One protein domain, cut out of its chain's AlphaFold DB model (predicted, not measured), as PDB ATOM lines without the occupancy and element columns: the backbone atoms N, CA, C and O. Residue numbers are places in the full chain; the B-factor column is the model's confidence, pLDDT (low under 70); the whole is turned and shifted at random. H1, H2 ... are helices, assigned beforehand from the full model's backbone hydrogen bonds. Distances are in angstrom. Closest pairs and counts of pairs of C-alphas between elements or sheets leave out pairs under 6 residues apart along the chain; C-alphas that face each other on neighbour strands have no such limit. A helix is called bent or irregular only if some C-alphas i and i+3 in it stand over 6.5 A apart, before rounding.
ATOM      1  N   SER A  58     178.306 328.497 204.182       92.81
ATOM      2  CA  SER A  58     177.728 329.818 204.498       92.81
ATOM      3  C   SER A  58     177.595 330.743 203.275       92.81
ATOM      4  O   SER A  58     176.529 331.311 203.036       92.81
ATOM      5  N   GLU A  59     178.635 330.857 202.444       92.81
ATOM      6  CA  GLU A  59     178.582 331.697 201.236       92.81
ATOM      7  C   GLU A  59     177.654 331.119 200.153       92.81
ATOM      8  O   GLU A  59     176.939 331.867 199.480       92.81
ATOM      9  N   ALA A  60     177.596 329.790 200.012       94.31
ATOM     10  CA  ALA A  60     176.673 329.129 199.090       94.31
ATOM     11  C   ALA A  60     175.208 329.332 199.517       94.31
ATOM     12  O   ALA A  60     174.363 329.668 198.683       94.31
ATOM     13  N   ASN A  61     174.923 329.221 200.818       95.25
ATOM     14  CA  ASN A  61     173.604 329.462 201.399       95.25
ATOM     15  C   ASN A  61     173.158 330.916 201.179       95.25
ATOM     16  O   ASN A  61     172.044 331.143 200.706       95.25
ATOM     17  N   LYS A  62     174.038 331.905 201.407       94.31
ATOM     18  CA  LYS A  62     173.747 333.325 201.111       94.31
ATOM     19  C   LYS A  62     173.424 333.555 199.636       94.31
ATOM     20  O   LYS A  62     172.469 334.262 199.310       94.31
ATOM     21  N   ALA A  63     174.196 332.951 198.732       95.38
ATOM     22  CA  ALA A  63     173.957 333.072 197.296       95.38
ATOM     23  C   ALA A  63     172.610 332.452 196.877       95.38
ATOM     24  O   ALA A  63     171.910 333.013 196.030       95.38
ATOM     25  N   LEU A  64     172.223 331.318 197.468       97.00
ATOM     26  CA  LEU A  64     170.919 330.693 197.232       97.00
ATOM     27  C   LEU A  64     169.769 331.519 197.813       97.00
ATOM     28  O   LEU A  64     168.784 331.736 197.110       97.00
ATOM     29  N   LEU A  65     169.910 332.050 199.030       96.94
ATOM     30  CA  LEU A  65     168.907 332.938 199.620       96.94
ATOM     31  C   LEU A  65     168.692 334.185 198.753       96.94
ATOM     32  O   LEU A  65     167.553 334.565 198.506       96.94
ATOM     33  N   SER A  66     169.755 334.780 198.203       97.25
ATOM     34  CA  SER A  66     169.613 335.916 197.283       97.25
ATOM     35  C   SER A  66     168.789 335.565 196.034       97.25
ATOM     36  O   SER A  66     167.997 336.384 195.565       97.25
ATOM     37  N   LYS A  67     168.911 334.338 195.503       97.75
ATOM     38  CA  LYS A  67     168.057 333.866 194.396       97.75
ATOM     39  C   LYS A  67     166.600 333.708 194.828       97.75
ATOM     40  O   LYS A  67     165.712 334.098 194.075       97.75
ATOM     41  N   VAL A  68     166.364 333.185 196.034       98.44
ATOM     42  CA  VAL A  68     165.021 333.107 196.634       98.44
ATOM     43  C   VAL A  68     164.408 334.503 196.765       98.44
ATOM     44  O   VAL A  68     163.255 334.704 196.408       98.44
ATOM     45  N   GLU A  69     165.170 335.496 197.222       98.25
ATOM     46  CA  GLU A  69     164.681 336.873 197.362       98.25
ATOM     47  C   GLU A  69     164.316 337.501 196.009       98.25
ATOM     48  O   GLU A  69     163.287 338.172 195.897       98.25
ATOM     49  N   GLN A  70     165.103 337.231 194.965       98.44
ATOM     50  CA  GLN A  70     164.796 337.660 193.598       98.44
ATOM     51  C   GLN A  70     163.520 336.999 193.062       98.44
ATOM     52  O   GLN A  70     162.655 337.685 192.512       98.44
ATOM     53  N   SER A  71     163.365 335.679 193.226       98.44
ATOM     54  CA  SER A  71     162.162 334.974 192.768       98.44
ATOM     55  C   SER A  71     160.922 335.374 193.569       98.44
ATOM     56  O   SER A  71     159.852 335.542 192.980       98.44
ATOM     57  N   ARG A  72     161.066 335.627 194.874       98.56
ATOM     58  CA  ARG A  72     160.019 336.187 195.740       98.56
ATOM     59  C   ARG A  72     159.543 337.553 195.250       98.56
ATOM     60  O   ARG A  72     158.338 337.757 195.107       98.56
ATOM     61  N   ALA A  73     160.466 338.473 194.966       98.56
ATOM     62  CA  ALA A  73     160.127 339.793 194.432       98.56
ATOM     63  C   ALA A  73     159.393 339.682 193.085       98.56
ATOM     64  O   ALA A  73     158.310 340.243 192.925       98.56
ATOM     65  N   ALA A  74     159.909 338.867 192.161       98.31
ATOM     66  CA  ALA A  74     159.286 338.655 190.855       98.31
ATOM     67  C   ALA A  74     157.884 338.018 190.952       98.31
ATOM     68  O   ALA A  74     156.992 338.343 190.163       98.31
ATOM     69  N   ALA A  75     157.664 337.118 191.916       98.31
ATOM     70  CA  ALA A  75     156.348 336.543 192.187       98.31
ATOM     71  C   ALA A  75     155.361 337.602 192.701       98.31
ATOM     72  O   ALA A  75     154.226 337.663 192.225       98.31
ATOM     73  N   ALA A  76     155.794 338.461 193.630       97.94
ATOM     74  CA  ALA A  76     154.978 339.559 194.139       97.94
ATOM     75  C   ALA A  76     154.601 340.556 193.027       97.94
ATOM     76  O   ALA A  76     153.426 340.885 192.878       97.94
ATOM     77  N   GLU A  77     155.563 340.962 192.190       97.94
ATOM     78  CA  GLU A  77     155.339 341.849 191.036       97.94
ATOM     79  C   GLU A  77     154.361 341.259 190.013       97.94
ATOM     80  O   GLU A  77     153.560 341.982 189.424       97.94
ATOM     81  N   SER A  78     154.373 339.934 189.843       97.06
ATOM     82  CA  SER A  78     153.442 339.229 188.950       97.06
ATOM     83  C   SER A  78     152.049 339.031 189.569       97.06
ATOM     84  O   SER A  78     151.180 338.407 188.962       97.06
ATOM     85  N   GLY A  79     151.807 339.547 190.782       97.56
ATOM     86  CA  GLY A  79     150.517 339.462 191.467       97.56
ATOM     87  C   GLY A  79     150.224 338.092 192.082       97.56
ATOM     88  O   GLY A  79     149.056 337.729 192.248       97.56
ATOM     89  N   ALA A  80     151.256 337.313 192.424       97.06
ATOM     90  CA  ALA A  80     151.085 335.950 192.923       97.06
ATOM     91  C   ALA A  80     150.263 335.854 194.217       97.06
ATOM     92  O   ALA A  80     149.488 334.907 194.367       97.06
ATOM     93  N   GLU A  81     150.364 336.843 195.111       97.06
ATOM     94  CA  GLU A  81     149.558 336.893 196.337       97.06
ATOM     95  C   GLU A  81     148.056 336.928 196.025       97.06
ATOM     96  O   GLU A  81     147.282 336.189 196.627       97.06
ATOM     97  N   ALA A  82     147.632 337.723 195.040       97.00
ATOM     98  CA  ALA A  82     146.236 337.764 194.612       97.00
ATOM     99  C   ALA A  82     145.840 336.501 193.826       97.00
ATOM    100  O   ALA A  82     144.706 336.028 193.920       97.00
ATOM    101  N   ALA A  83     146.769 335.940 193.046       96.19
ATOM    102  CA  ALA A  83     146.511 334.774 192.212       96.19
ATOM    103  C   ALA A  83     146.299 333.487 193.028       96.19
ATOM    104  O   ALA A  83     145.399 332.710 192.679       96.19
ATOM    105  N   ASN A  84     147.103 333.267 194.078       94.94
ATOM    106  CA  ASN A  84     146.999 332.155 195.031       94.94
ATOM    107  C   ASN A  84     147.434 332.589 196.454       94.94
ATOM    108  O   ASN A  84     148.569 332.328 196.862       94.94
ATOM    109  N   PRO A  85     146.530 333.207 197.240       95.12
ATOM    110  CA  PRO A  85     146.871 333.755 198.555       95.12
ATOM    111  C   PRO A  85     147.348 332.705 199.560       95.12
ATOM    112  O   PRO A  85     148.174 332.996 200.422       95.12
ATOM    113  N   VAL A  86     146.813 331.483 199.474       93.19
ATOM    114  CA  VAL A  86     147.140 330.397 200.407       93.19
ATOM    115  C   VAL A  86     148.563 329.904 200.163       93.19
ATOM    116  O   VAL A  86     149.353 329.851 201.103       93.19
ATOM    117  N   ALA A  87     148.907 329.603 198.908       94.25
ATOM    118  CA  ALA A  87     150.248 329.149 198.548       94.25
ATOM    119  C   ALA A  87     151.303 330.237 198.790       94.25
ATOM    120  O   ALA A  87     152.380 329.942 199.302       94.25
ATOM    121  N   PHE A  88     150.977 331.498 198.480       96.06
ATOM    122  CA  PHE A  88     151.884 332.621 198.713       96.06
ATOM    123  C   PHE A  88     152.198 332.779 200.203       96.06
ATOM    124  O   PHE A  88     153.361 332.801 200.582       96.06
ATOM    125  N   LYS A  89     151.178 332.787 201.072       95.44
ATOM    126  CA  LYS A  89     151.384 332.875 202.528       95.44
ATOM    127  C   LYS A  89     152.168 331.694 203.102       95.44
ATOM    128  O   LYS A  89     152.934 331.893 204.039       95.44
ATOM    129  N   ALA A  90     151.981 330.488 202.565       94.00
ATOM    130  CA  ALA A  90     152.764 329.324 202.974       94.00
ATOM    131  C   ALA A  90     154.253 329.500 202.625       94.00
ATOM    132  O   ALA A  90     155.101 329.346 203.500       94.00
ATOM    133  N   ALA A  91     154.562 329.921 201.392       96.00
ATOM    134  CA  ALA A  91     155.934 330.210 200.974       96.00
ATOM    135  C   ALA A  91     156.567 331.353 201.790       96.00
ATOM    136  O   ALA A  91     157.732 331.268 202.160       96.00
ATOM    137  N   GLU A  92     155.798 332.390 202.137       97.81
ATOM    138  CA  GLU A  92     156.268 333.483 203.000       97.81
ATOM    139  C   GLU A  92     156.642 333.012 204.411       97.81
ATOM    140  O   GLU A  92     157.625 333.489 204.981       97.81
ATOM    141  N   ALA A  93     155.874 332.079 204.978       96.44
ATOM    142  CA  ALA A  93     156.177 331.505 206.284       96.44
ATOM    143  C   ALA A  93     157.462 330.663 206.246       96.44
ATOM    144  O   ALA A  93     158.299 330.796 207.140       96.44
ATOM    145  N   GLU A  94     157.643 329.850 205.199       95.38
ATOM    146  CA  GLU A  94     158.882 329.099 204.957       95.38
ATOM    147  C   GLU A  94     160.071 330.053 204.778       95.38
ATOM    148  O   GLU A  94     161.069 329.930 205.478       95.38
ATOM    149  N   TYR A  95     159.948 331.081 203.934       97.81
ATOM    150  CA  TYR A  95     161.006 332.072 203.727       97.81
ATOM    151  C   TYR A  95     161.447 332.763 205.019       97.81
ATOM    152  O   TYR A  95     162.647 332.922 205.241       97.81
ATOM    153  N   ALA A  96     160.508 333.155 205.882       97.50
ATOM    154  CA  ALA A  96     160.846 333.781 207.155       97.50
ATOM    155  C   ALA A  96     161.678 332.852 208.060       97.50
ATOM    156  O   ALA A  96     162.628 333.313 208.695       97.50
ATOM    157  N   ALA A  97     161.347 331.557 208.095       95.75
ATOM    158  CA  ALA A  97     162.090 330.559 208.862       95.75
ATOM    159  C   ALA A  97     163.484 330.300 208.265       95.75
ATOM    160  O   ALA A  97     164.486 330.371 208.977       95.75
ATOM    161  N   GLU A  98     163.558 330.075 206.953       95.31
ATOM    162  CA  GLU A  98     164.806 329.719 206.272       95.31
ATOM    163  C   GLU A  98     165.792 330.880 206.189       95.31
ATOM    164  O   GLU A  98     167.001 330.681 206.300       95.31
ATOM    165  N   LYS A  99     165.291 332.113 206.064       96.00
ATOM    166  CA  LYS A  99     166.129 333.309 206.150       96.00
ATOM    167  C   LYS A  99     166.863 333.359 207.484       96.00
ATOM    168  O   LYS A  99     168.084 333.486 207.484       96.00
ATOM    169  N   LEU A 100     166.140 333.204 208.594       93.69
ATOM    170  CA  LEU A 100     166.733 333.221 209.929       93.69
ATOM    171  C   LEU A 100     167.741 332.077 210.114       93.69
ATOM    172  O   LEU A 100     168.832 332.301 210.628       93.69
ATOM    173  N   ALA A 101     167.404 330.866 209.661       92.69
ATOM    174  CA  ALA A 101     168.305 329.717 209.740       92.69
ATOM    175  C   ALA A 101     169.605 329.941 208.943       92.69
ATOM    176  O   ALA A 101     170.700 329.645 209.428       92.69
ATOM    177  N   SER A 102     169.506 330.542 207.754       90.25
ATOM    178  CA  SER A 102     170.649 330.767 206.862       90.25
ATOM    179  C   SER A 102     171.685 331.775 207.375       90.25
ATOM    180  O   SER A 102     172.835 331.728 206.942       90.25
ATOM    181  N   GLU A 103     171.322 332.661 208.311       87.56
ATOM    182  CA  GLU A 103     172.240 333.674 208.861       87.56
ATOM    183  C   GLU A 103     173.395 333.051 209.658       87.56
ATOM    184  O   GLU A 103     174.491 333.614 209.704       87.56
ATOM    185  N   SER A 104     173.166 331.879 210.255       87.50
ATOM    186  CA  SER A 104     174.148 331.163 211.079       87.50
ATOM    187  C   SER A 104     174.496 329.760 210.575       87.50
ATOM    188  O   SER A 104     175.355 329.107 211.165       87.50
ATOM    189  N   ALA A 105     173.848 329.279 209.510       91.00
ATOM    190  CA  ALA A 105     174.056 327.927 209.001       91.00
ATOM    191  C   ALA A 105     175.414 327.761 208.299       91.00
ATOM    192  O   ALA A 105     175.735 328.453 207.328       91.00
ATOM    193  N   THR A 106     176.188 326.780 208.765       92.44
ATOM    194  CA  THR A 106     177.399 326.277 208.093       92.44
ATOM    195  C   THR A 106     177.140 325.005 207.286       92.44
ATOM    196  O   THR A 106     177.978 324.627 206.473       92.44
ATOM    197  N   GLU A 107     176.004 324.350 207.521       93.88
ATOM    198  CA  GLU A 107     175.533 323.149 206.824       93.88
ATOM    199  C   GLU A 107     174.879 323.470 205.474       93.88
ATOM    200  O   GLU A 107     174.449 324.599 205.234       93.88
ATOM    201  N   ASP A 108     174.814 322.481 204.580       95.31
ATOM    202  CA  ASP A 108     174.218 322.651 203.254       95.31
ATOM    203  C   ASP A 108     172.689 322.815 203.338       95.31
ATOM    204  O   ASP A 108     171.962 321.868 203.641       95.31
ATOM    205  N   MET A 109     172.194 324.013 203.014       96.12
ATOM    206  CA  MET A 109     170.758 324.314 202.937       96.12
ATOM    207  C   MET A 109     170.209 324.231 201.505       96.12
ATOM    208  O   MET A 109     169.080 324.658 201.236       96.12
ATOM    209  N   SER A 110     170.988 323.704 200.555       96.25
ATOM    210  CA  SER A 110     170.661 323.746 199.131       96.25
ATOM    211  C   SER A 110     169.312 323.122 198.801       96.25
ATOM    212  O   SER A 110     168.573 323.680 197.991       96.25
ATOM    213  N   ALA A 111     168.950 322.006 199.431       96.12
ATOM    214  CA  ALA A 111     167.682 321.332 199.174       96.12
ATOM    215  C   ALA A 111     166.479 322.238 199.490       96.12
ATOM    216  O   ALA A 111     165.604 322.424 198.643       96.12
ATOM    217  N   VAL A 112     166.472 322.844 200.678       96.38
ATOM    218  CA  VAL A 112     165.363 323.678 201.154       96.38
ATOM    219  C   VAL A 112     165.307 325.007 200.403       96.38
ATOM    220  O   VAL A 112     164.250 325.381 199.897       96.38
ATOM    221  N   LEU A 113     166.443 325.689 200.234       97.31
ATOM    222  CA  LEU A 113     166.476 326.973 199.528       97.31
ATOM    223  C   LEU A 113     166.129 326.822 198.038       97.31
ATOM    224  O   LEU A 113     165.456 327.686 197.474       97.31
ATOM    225  N   ASN A 114     166.526 325.722 197.388       97.81
ATOM    226  CA  ASN A 114     166.116 325.457 196.007       97.81
ATOM    227  C   ASN A 114     164.626 325.102 195.898       97.81
ATOM    228  O   ASN A 114     163.987 325.514 194.926       97.81
ATOM    229  N   ASP A 115     164.056 324.360 196.854       97.31
ATOM    230  CA  ASP A 115     162.612 324.088 196.868       97.31
ATOM    231  C   ASP A 115     161.817 325.389 197.021       97.31
ATOM    232  O   ASP A 115     160.947 325.674 196.196       97.31
ATOM    233  N   LEU A 116     162.198 326.231 197.986       97.56
ATOM    234  CA  LEU A 116     161.584 327.534 198.224       97.56
ATOM    235  C   LEU A 116     161.711 328.466 197.008       97.56
ATOM    236  O   LEU A 116     160.734 329.095 196.597       97.56
ATOM    237  N   ASN A 117     162.879 328.503 196.361       98.44
ATOM    238  CA  ASN A 117     163.057 329.241 195.110       98.44
ATOM    239  C   ASN A 117     162.085 328.747 194.022       98.44
ATOM    240  O   ASN A 117     161.435 329.550 193.352       98.44
ATOM    241  N   ASN A 118     161.943 327.428 193.860       98.31
ATOM    242  CA  ASN A 118     161.003 326.863 192.896       98.31
ATOM    243  C   ASN A 118     159.542 327.176 193.255       98.31
ATOM    244  O   ASN A 118     158.752 327.417 192.345       98.31
ATOM    245  N   ARG A 119     159.173 327.237 194.543       97.25
ATOM    246  CA  ARG A 119     157.828 327.663 194.976       97.25
ATOM    247  C   ARG A 119     157.521 329.089 194.528       97.25
ATOM    248  O   ARG A 119     156.458 329.324 193.959       97.25
ATOM    249  N   TYR A 120     158.447 330.031 194.694       98.56
ATOM    250  CA  TYR A 120     158.233 331.396 194.207       98.56
ATOM    251  C   TYR A 120     158.198 331.489 192.678       98.56
ATOM    252  O   TYR A 120     157.325 332.158 192.122       98.56
ATOM    253  N   LEU A 121     159.072 330.766 191.972       98.44
ATOM    254  CA  LEU A 121     159.019 330.700 190.507       98.44
ATOM    255  C   LEU A 121     157.698 330.093 190.000       98.44
ATOM    256  O   LEU A 121     157.135 330.557 189.011       98.44
ATOM    257  N   ALA A 122     157.166 329.092 190.697       97.81
ATOM    258  CA  ALA A 122     155.870 328.497 190.404       97.81
ATOM    259  C   ALA A 122     154.710 329.467 190.655       97.81
ATOM    260  O   ALA A 122     153.850 329.610 189.787       97.81
ATOM    261  N   LEU A 123     154.721 330.176 191.789       97.88
ATOM    262  CA  LEU A 123     153.768 331.243 192.117       97.88
ATOM    263  C   LEU A 123     153.726 332.304 191.015       97.88
ATOM    264  O   LEU A 123     152.645 332.676 190.558       97.88
ATOM    265  N   LYS A 124     154.904 332.736 190.550       98.50
ATOM    266  CA  LYS A 124     155.046 333.662 189.428       98.50
ATOM    267  C   LYS A 124     154.412 333.103 188.149       98.50
ATOM    268  O   LYS A 124     153.500 333.720 187.605       98.50
ATOM    269  N   SER A 125     154.859 331.931 187.689       98.50
ATOM    270  CA  SER A 125     154.357 331.311 186.453       98.50
ATOM    271  C   SER A 125     152.848 331.055 186.503       98.50
ATOM    272  O   SER A 125     152.158 331.231 185.503       98.50
ATOM    273  N   TYR A 126     152.313 330.678 187.662       98.31
ATOM    274  CA  TYR A 126     150.882 330.471 187.865       98.31
ATOM    275  C   TYR A 126     150.089 331.782 187.764       98.31
ATOM    276  O   TYR A 126     149.043 331.824 187.110       98.31
ATOM    277  N   ALA A 127     150.587 332.862 188.369       98.50
ATOM    278  CA  ALA A 127     149.977 334.183 188.260       98.50
ATOM    279  C   ALA A 127     149.985 334.691 186.808       98.50
ATOM    280  O   ALA A 127     148.947 335.119 186.295       98.50
ATOM    281  N   ASP A 128     151.116 334.532 186.116       98.56
ATOM    282  CA  ASP A 128     151.260 334.848 184.695       98.56
ATOM    283  C   ASP A 128     150.271 334.046 183.833       98.56
ATOM    284  O   ASP A 128     149.608 334.613 182.959       98.56
ATOM    285  N   ALA A 129     150.122 332.745 184.099       98.69
ATOM    286  CA  ALA A 129     149.176 331.881 183.398       98.69
ATOM    287  C   ALA A 129     147.725 332.344 183.602       98.69
ATOM    288  O   ALA A 129     146.974 332.453 182.632       98.69
ATOM    289  N   LYS A 130     147.331 332.683 184.838       98.38
ATOM    290  CA  LYS A 130     145.988 333.213 185.139       98.38
ATOM    291  C   LYS A 130     145.721 334.546 184.452       98.38
ATOM    292  O   LYS A 130     144.631 334.737 183.916       98.38
ATOM    293  N   SER A 131     146.702 335.446 184.437       98.38
ATOM    294  CA  SER A 131     146.599 336.731 183.740       98.38
ATOM    295  C   SER A 131     146.402 336.535 182.232       98.38
ATOM    296  O   SER A 131     145.465 337.082 181.643       98.38
ATOM    297  N   LYS A 132     147.207 335.663 181.607       98.50
ATOM    298  CA  LYS A 132     147.052 335.314 180.187       98.50
ATOM    299  C   LYS A 132     145.707 334.647 179.905       98.50
ATOM    300  O   LYS A 132     145.053 335.028 178.938       98.50
ATOM    301  N   LYS A 133     145.250 333.725 180.759       98.50
ATOM    302  CA  LYS A 133     143.919 333.111 180.643       98.50
ATOM    303  C   LYS A 133     142.814 334.166 180.672       98.50
ATOM    304  O   LYS A 133     141.973 334.183 179.783       98.50
ATOM    305  N   ALA A 134     142.851 335.091 181.630       98.38
ATOM    306  CA  ALA A 134     141.876 336.177 181.708       98.38
ATOM    307  C   ALA A 134     141.883 337.047 180.439       98.38
ATOM    308  O   ALA A 134     140.824 337.420 179.939       98.38
ATOM    309  N   LYS A 135     143.067 337.323 179.874       98.06
ATOM    310  CA  LYS A 135     143.206 338.036 178.597       98.06
ATOM    311  C   LYS A 135     142.590 337.257 177.432       98.06
ATOM    312  O   LYS A 135     141.897 337.854 176.610       98.06
ATOM    313  N   ILE A 136     142.823 335.946 177.364       98.62
ATOM    314  CA  ILE A 136     142.230 335.059 176.354       98.62
ATOM    315  C   ILE A 136     140.706 335.078 176.460       98.62
ATOM    316  O   ILE A 136     140.033 335.270 175.450       98.62
ATOM    317  N   ASP A 137     140.174 334.933 177.673       98.38
ATOM    318  CA  ASP A 137     138.735 334.895 177.939       98.38
ATOM    319  C   ASP A 137     138.073 336.228 177.571       98.38
ATOM    320  O   ASP A 137     137.089 336.254 176.834       98.38
ATOM    321  N   ALA A 138     138.662 337.350 177.996       98.31
ATOM    322  CA  ALA A 138     138.143 338.689 177.715       98.31
ATOM    323  C   ALA A 138     138.088 339.016 176.212       98.31
ATOM    324  O   ALA A 138     137.213 339.761 175.774       98.31
ATOM    325  N   ASN A 139     139.010 338.461 175.420       97.50
ATOM    326  CA  ASN A 139     139.080 338.688 173.975       97.50
ATOM    327  C   ASN A 139     138.465 337.545 173.146       97.50
ATOM    328  O   ASN A 139     138.490 337.605 171.918       97.50
ATOM    329  N   ASN A 140     137.898 336.517 173.788       98.00
ATOM    330  CA  ASN A 140     137.376 335.308 173.138       98.00
ATOM    331  C   ASN A 140     138.412 334.595 172.246       98.00
ATOM    332  O   ASN A 140     138.101 334.125 171.152       98.00
ATOM    333  N   PHE A 141     139.665 334.507 172.702       98.38
ATOM    334  CA  PHE A 141     140.763 333.933 171.918       98.38
ATOM    335  C   PHE A 141     140.938 332.415 172.066       98.38
ATOM    336  O   PHE A 141     141.777 331.837 171.377       98.38
ATOM    337  N   ALA A 142     140.147 331.751 172.913       98.19
ATOM    338  CA  ALA A 142     140.290 330.317 173.186       98.19
ATOM    339  C   ALA A 142     140.294 329.466 171.901       98.19
ATOM    340  O   ALA A 142     141.151 328.599 171.724       98.19
ATOM    341  N   SER A 143     139.425 329.790 170.938       98.12
ATOM    342  CA  SER A 143     139.283 329.031 169.692       98.12
ATOM    343  C   SER A 143     140.508 329.070 168.772       98.12
ATOM    344  O   SER A 143     140.604 328.241 167.870       98.12
ATOM    345  N   TYR A 144     141.447 330.007 168.958       98.00
ATOM    346  CA  TYR A 144     142.676 330.047 168.155       98.00
ATOM    347  C   TYR A 144     143.629 328.894 168.487       98.00
ATOM    348  O   TYR A 144     144.423 328.502 167.631       98.00
ATOM    349  N   ASN A 145     143.534 328.331 169.695       98.31
ATOM    350  CA  ASN A 145     144.207 327.092 170.074       98.31
ATOM    351  C   ASN A 145     143.458 326.412 171.235       98.31
ATOM    352  O   ASN A 145     143.906 326.426 172.381       98.31
ATOM    353  N   GLN A 146     142.304 325.817 170.923       98.31
ATOM    354  CA  GLN A 146     141.400 325.266 171.939       98.31
ATOM    355  C   GLN A 146     142.068 324.190 172.804       98.31
ATOM    356  O   GLN A 146     141.917 324.205 174.019       98.31
ATOM    357  N   ALA A 147     142.866 323.301 172.203       98.31
ATOM    358  CA  ALA A 147     143.543 322.234 172.939       98.31
ATOM    359  C   ALA A 147     144.512 322.786 173.997       98.31
ATOM    360  O   ALA A 147     144.479 322.360 175.148       98.31
ATOM    361  N   ALA A 148     145.340 323.779 173.641       98.50
ATOM    362  CA  ALA A 148     146.239 324.405 174.608       98.50
ATOM    363  C   ALA A 148     145.474 325.184 175.687       98.50
ATOM    364  O   ALA A 148     145.874 325.168 176.851       98.50
ATOM    365  N   TYR A 149     144.369 325.838 175.318       98.75
ATOM    366  CA  TYR A 149     143.507 326.521 176.277       98.75
ATOM    367  C   TYR A 149     142.905 325.545 177.297       98.75
ATOM    368  O   TYR A 149     142.997 325.793 178.500       98.75
ATOM    369  N   ASP A 150     142.333 324.432 176.840       98.62
ATOM    370  CA  ASP A 150     141.692 323.440 177.705       98.62
ATOM    371  C   ASP A 150     142.718 322.778 178.635       98.62
ATOM    372  O   ASP A 150     142.522 322.727 179.850       98.62
ATOM    373  N   GLU A 151     143.855 322.338 178.086       98.56
ATOM    374  CA  GLU A 151     144.932 321.711 178.858       98.56
ATOM    375  C   GLU A 151     145.542 322.679 179.881       98.56
ATOM    376  O   GLU A 151     145.698 322.331 181.052       98.56
ATOM    377  N   GLY A 152     145.853 323.913 179.474       98.50
ATOM    378  CA  GLY A 152     146.404 324.915 180.385       98.50
ATOM    379  C   GLY A 152     145.406 325.323 181.472       98.50
ATOM    380  O   GLY A 152     145.806 325.517 182.618       98.50
ATOM    381  N   SER A 153     144.111 325.403 181.146       98.50
ATOM    382  CA  SER A 153     143.054 325.698 182.122       98.50
ATOM    383  C   SER A 153     142.919 324.579 183.148       98.50
ATOM    384  O   SER A 153     142.874 324.858 184.343       98.50
ATOM    385  N   ALA A 154     142.957 323.319 182.706       98.44
ATOM    386  CA  ALA A 154     142.923 322.171 183.605       98.44
ATOM    387  C   ALA A 154     144.112 322.165 184.581       98.44
ATOM    388  O   ALA A 154     143.931 321.883 185.765       98.44
ATOM    389  N   ILE A 155     145.315 322.526 184.113       98.12
ATOM    390  CA  ILE A 155     146.488 322.659 184.988       98.12
ATOM    391  C   ILE A 155     146.300 323.821 185.973       98.12
ATOM    392  O   ILE A 155     146.582 323.658 187.156       98.12
ATOM    393  N   ILE A 156     145.802 324.984 185.533       98.06
ATOM    394  CA  ILE A 156     145.508 326.113 186.436       98.06
ATOM    395  C   ILE A 156     144.536 325.677 187.542       98.06
ATOM    396  O   ILE A 156     144.800 325.919 188.720       98.06
ATOM    397  N   ASP A 157     143.456 324.985 187.182       97.12
ATOM    398  CA  ASP A 157     142.462 324.496 188.138       97.12
ATOM    399  C   ASP A 157     143.039 323.439 189.087       97.12
ATOM    400  O   ASP A 157     142.677 323.391 190.263       97.12
ATOM    401  N   GLU A 158     143.961 322.594 188.617       95.62
ATOM    402  CA  GLU A 158     144.688 321.647 189.461       95.62
ATOM    403  C   GLU A 158     145.577 322.366 190.485       95.62
ATOM    404  O   GLU A 158     145.538 322.055 191.677       95.62
ATOM    405  N   LEU A 159     146.359 323.351 190.043       95.00
ATOM    406  CA  LEU A 159     147.290 324.097 190.894       95.00
ATOM    407  C   LEU A 159     146.580 325.016 191.898       95.00
ATOM    408  O   LEU A 159     147.191 325.405 192.892       95.00
ATOM    409  N   ALA A 160     145.307 325.341 191.665       93.88
ATOM    410  CA  ALA A 160     144.472 326.086 192.602       93.88
ATOM    411  C   ALA A 160     144.047 325.261 193.831       93.88
ATOM    412  O   ALA A 160     143.626 325.832 194.839       93.88
ATOM    413  N   LYS A 161     144.123 323.927 193.754       92.31
ATOM    414  CA  LYS A 161     143.676 323.039 194.831       92.31
ATOM    415  C   LYS A 161     144.664 323.042 196.007       92.31
ATOM    416  O   LYS A 161     145.873 323.034 195.769       92.31
ATOM    417  N   PRO A 162     144.197 322.997 197.270       86.38
ATOM    418  CA  PRO A 162     145.080 323.008 198.440       86.38
ATOM    419  C   PRO A 162     146.123 321.884 198.451       86.38
ATOM    420  O   PRO A 162     147.247 322.096 198.900       86.38
ATOM    421  N   GLU A 163     145.781 320.706 197.925       88.31
ATOM    422  CA  GLU A 163     146.666 319.538 197.874       88.31
ATOM    423  C   GLU A 163     147.902 319.786 197.001       88.31
ATOM    424  O   GLU A 163     148.963 319.217 197.254       88.31
ATOM    425  N   SER A 164     147.801 320.676 196.009       85.69
ATOM    426  CA  SER A 164     148.925 321.037 195.143       85.69
ATOM    427  C   SER A 164     150.045 321.742 195.915       85.69
ATOM    428  O   SER A 164     151.214 321.582 195.562       85.69
ATOM    429  N   ASN A 165     149.726 322.428 197.020       78.56
ATOM    430  CA  ASN A 165     150.713 323.101 197.876       78.56
ATOM    431  C   ASN A 165     151.587 322.118 198.675       78.56
ATOM    432  O   ASN A 165     152.653 322.499 199.158       78.56
ATOM    433  N   LEU A 166     151.152 320.857 198.799       82.50
ATOM    434  CA  LEU A 166     151.888 319.792 199.487       82.50
ATOM    435  C   LEU A 166     152.963 319.145 198.603       82.50
ATOM    436  O   LEU A 166     153.748 318.328 199.076       82.50
ATOM    437  N   THR A 167     152.986 319.469 197.308       88.06
ATOM    438  CA  THR A 167     153.992 318.942 196.383       88.06
ATOM    439  C   THR A 167     155.316 319.700 196.505       88.06
ATOM    440  O   THR A 167     155.363 320.827 197.004       88.06
ATOM    441  N   PHE A 168     156.412 319.081 196.054       91.88
ATOM    442  CA  PHE A 168     157.700 319.766 195.934       91.88
ATOM    443  C   PHE A 168     157.586 320.957 194.977       91.88
ATOM    444  O   PHE A 168     156.955 320.856 193.918       91.88
ATOM    445  N   GLY A 169     158.258 322.059 195.309       93.06
ATOM    446  CA  GLY A 169     158.261 323.288 194.523       93.06
ATOM    447  C   GLY A 169     158.685 323.052 193.075       93.06
ATOM    448  O   GLY A 169     158.128 323.656 192.165       93.06
ATOM    449  N   SER A 170     159.602 322.112 192.827       95.31
ATOM    450  CA  SER A 170     160.040 321.734 191.473       95.31
ATOM    451  C   SER A 170     158.916 321.141 190.608       95.31
ATOM    452  O   SER A 170     158.796 321.472 189.425       95.31
ATOM    453  N   VAL A 171     158.056 320.298 191.189       95.75
ATOM    454  CA  VAL A 171     156.904 319.693 190.502       95.75
ATOM    455  C   VAL A 171     155.861 320.761 190.204       95.75
ATOM    456  O   VAL A 171     155.356 320.846 189.081       95.75
ATOM    457  N   TRP A 172     155.572 321.596 191.200       95.25
ATOM    458  CA  TRP A 172     154.613 322.680 191.073       95.25
ATOM    459  C   TRP A 172     155.075 323.719 190.036       95.25
ATOM    460  O   TRP A 172     154.304 324.094 189.151       95.25
ATOM    461  N   TYR A 173     156.364 324.074 190.033       97.69
ATOM    462  CA  TYR A 173     156.973 324.979 189.055       97.69
ATOM    463  C   TYR A 173     156.885 324.459 187.626       97.69
ATOM    464  O   TYR A 173     156.512 325.206 186.717       97.69
ATOM    465  N   LYS A 174     157.167 323.167 187.418       97.94
ATOM    466  CA  LYS A 174     157.049 322.548 186.095       97.94
ATOM    467  C   LYS A 174     155.622 322.660 185.555       97.94
ATOM    468  O   LYS A 174     155.448 323.027 184.396       97.94
ATOM    469  N   LYS A 175     154.611 322.366 186.380       97.75
ATOM    470  CA  LYS A 175     153.197 322.470 185.984       97.75
ATOM    471  C   LYS A 175     152.781 323.916 185.718       97.75
ATOM    472  O   LYS A 175     152.180 324.193 184.687       97.75
ATOM    473  N   ALA A 176     153.136 324.844 186.606       98.00
ATOM    474  CA  ALA A 176     152.804 326.258 186.447       98.00
ATOM    475  C   ALA A 176     153.419 326.853 185.170       98.00
ATOM    476  O   ALA A 176     152.772 327.614 184.454       98.00
ATOM    477  N   THR A 177     154.658 326.466 184.854       98.50
ATOM    478  CA  THR A 177     155.346 326.890 183.628       98.50
ATOM    479  C   THR A 177     154.704 326.294 182.378       98.50
ATOM    480  O   THR A 177     154.547 327.008 181.390       98.50
ATOM    481  N   ASP A 178     154.278 325.029 182.423       98.50
ATOM    482  CA  ASP A 178     153.535 324.398 181.325       98.50
ATOM    483  C   ASP A 178     152.202 325.120 181.076       98.50
ATOM    484  O   ASP A 178     151.934 325.556 179.960       98.50
ATOM    485  N   ALA A 179     151.415 325.384 182.126       98.56
ATOM    486  CA  ALA A 179     150.185 326.169 182.011       98.56
ATOM    487  C   ALA A 179     150.425 327.559 181.399       98.56
ATOM    488  O   ALA A 179     149.690 327.983 180.506       98.56
ATOM    489  N   ASN A 180     151.473 328.258 181.846       98.56
ATOM    490  CA  ASN A 180     151.837 329.564 181.308       98.56
ATOM    491  C   ASN A 180     152.190 329.490 179.814       98.56
ATOM    492  O   ASN A 180     151.661 330.275 179.030       98.56
ATOM    493  N   ALA A 181     153.012 328.516 179.407       98.56
ATOM    494  CA  ALA A 181     153.399 328.312 178.010       98.56
ATOM    495  C   ALA A 181     152.202 327.939 177.117       98.56
ATOM    496  O   ALA A 181     152.108 328.380 175.971       98.56
ATOM    497  N   LYS A 182     151.248 327.161 177.639       98.69
ATOM    498  CA  LYS A 182     150.005 326.823 176.932       98.69
ATOM    499  C   LYS A 182     149.148 328.062 176.690       98.69
ATOM    500  O   LYS A 182     148.712 328.280 175.563       98.69
ATOM    501  N   MET A 183     148.964 328.906 177.706       98.69
ATOM    502  CA  MET A 183     148.234 330.171 177.562       98.69
ATOM    503  C   MET A 183     148.954 331.143 176.618       98.69
ATOM    504  O   MET A 183     148.320 331.790 175.787       98.69
ATOM    505  N   GLU A 184     150.281 331.215 176.686       98.00
ATOM    506  CA  GLU A 184     151.090 331.994 175.746       98.00
ATOM    507  C   GLU A 184     150.911 331.506 174.303       98.00
ATOM    508  O   GLU A 184     150.666 332.316 173.414       98.00
ATOM    509  N   SER A 185     150.893 330.190 174.073       97.75
ATOM    510  CA  SER A 185     150.636 329.614 172.749       97.75
ATOM    511  C   SER A 185     149.267 330.000 172.175       97.75
ATOM    512  O   SER A 185     149.152 330.234 170.969       97.75
ATOM    513  N   VAL A 186     148.226 330.092 173.012       98.56
ATOM    514  CA  VAL A 186     146.891 330.555 172.586       98.56
ATOM    515  C   VAL A 186     146.939 332.023 172.164       98.56
ATOM    516  O   VAL A 186     146.449 332.364 171.085       98.56
ATOM    517  N   LEU A 187     147.553 332.885 172.982       98.00
ATOM    518  CA  LEU A 187     147.716 334.307 172.666       98.00
ATOM    519  C   LEU A 187     148.527 334.502 171.382       98.00
ATOM    520  O   LEU A 187     148.110 335.256 170.506       98.00
ATOM    521  N   ASP A 188     149.634 333.783 171.223       96.25
ATOM    522  CA  ASP A 188     150.466 333.835 170.023       96.25
ATOM    523  C   ASP A 188     149.699 333.419 168.768       96.25
ATOM    524  O   ASP A 188     149.794 334.085 167.733       96.25
ATOM    525  N   ALA A 189     148.919 332.337 168.841       97.19
ATOM    526  CA  ALA A 189     148.087 331.889 167.729       97.19
ATOM    527  C   ALA A 189     147.043 332.953 167.346       97.19
ATOM    528  O   ALA A 189     146.880 333.265 166.159       97.19
ATOM    529  N   ALA A 190     146.388 333.551 168.344       97.81
ATOM    530  CA  ALA A 190     145.411 334.615 168.144       97.81
ATOM    531  C   ALA A 190     146.045 335.855 167.509       97.81
ATOM    532  O   ALA A 190     145.636 336.278 166.423       97.81
ATOM    533  N   TYR A 191     147.096 336.398 168.123       97.50
ATOM    534  CA  TYR A 191     147.750 337.607 167.640       97.50
ATOM    535  C   TYR A 191     148.393 337.423 166.273       97.50
ATOM    536  O   TYR A 191     148.300 338.321 165.446       97.50
ATOM    537  N   ARG A 192     148.991 336.267 165.960       96.12
ATOM    538  CA  ARG A 192     149.529 336.025 164.609       96.12
ATOM    539  C   ARG A 192     148.431 336.055 163.551       96.12
ATOM    540  O   ARG A 192     148.624 336.643 162.484       96.12
ATOM    541  N   SER A 193     147.286 335.441 163.840       96.56
ATOM    542  CA  SER A 193     146.144 335.423 162.926       96.56
ATOM    543  C   SER A 193     145.563 336.826 162.725       96.56
ATOM    544  O   SER A 193     145.420 337.281 161.586       96.56
TER     545      SER A 193
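What this domain is: This is residues 58 to 193 of the 336 residues of an uncharacterized protein of Treponema sp. RCC2812 (UniProt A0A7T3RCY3). The long helix H4 runs through the middle of an elongated up-and-down bundle of H1, H3, H4, H5 and H7, in which each runs against the one before it. H1 and H3 pack on H4 shifted toward its first end, H5 and H7 shifted toward its last; the short H2 and H6 sit at turns of the chain. The printed part has 136 residues with seven named helices, H1 to H7 in order, and no named strand: all helix. It is compact, with a radius of gyration of the C-alphas of 16.5 A, and spans 55 by 28 by 21 A.

How they stand to each other: H1, residues 58 to 77, touches H4, residues 110 to 138, the same way at a shallow tilt of 14 degrees; their closest C-alphas, Ala 75 and Lys 124, are 4.2 A apart. H2, residues 80 to 83, touches residues 123 to 130 of H4; the closest C-alphas, Ala 80 and Ala 127, are 5.1 A apart. H3, residues 85 to 102, forms a helical hairpin with H4, the closest C-alphas being Ala 91 and Arg 119, 6.8 A apart. H5, residues 142 to 159, is irregular, with C-alphas 144 and 147 9.2 A apart. H7, residues 169 to 193, touches H5 at Gly 152 and Ala 179, closest C-alphas 4.3 A apart, and H4 at Ala 122 and Tyr 173, 3.9 A. H6, residues 162 to 166, touches no helix. In H1, H4 and H7 every O i to N i+4 pair is within hydrogen-bond range; H3 has 13 of 14, H5 12 of 14, and H6 0 of 1 but 2 of 2 O i to N i+3 pairs.

Where its parts are: H1 begins at C-alpha 58 (177.728, 329.818, 204.498) and is 28.8 A long; H3 is 25.4 A, H4 41.7 A and H5 20.0 A. H7, 36.0 A long, ends at C-alpha 193 (146.144, 335.423, 162.926).

The domain as a whole: The C-alphas farthest apart, Ser 104 and Ser 193, are 55.9 A apart. The printed part has no cut and no long link, and no printed residue is under 70.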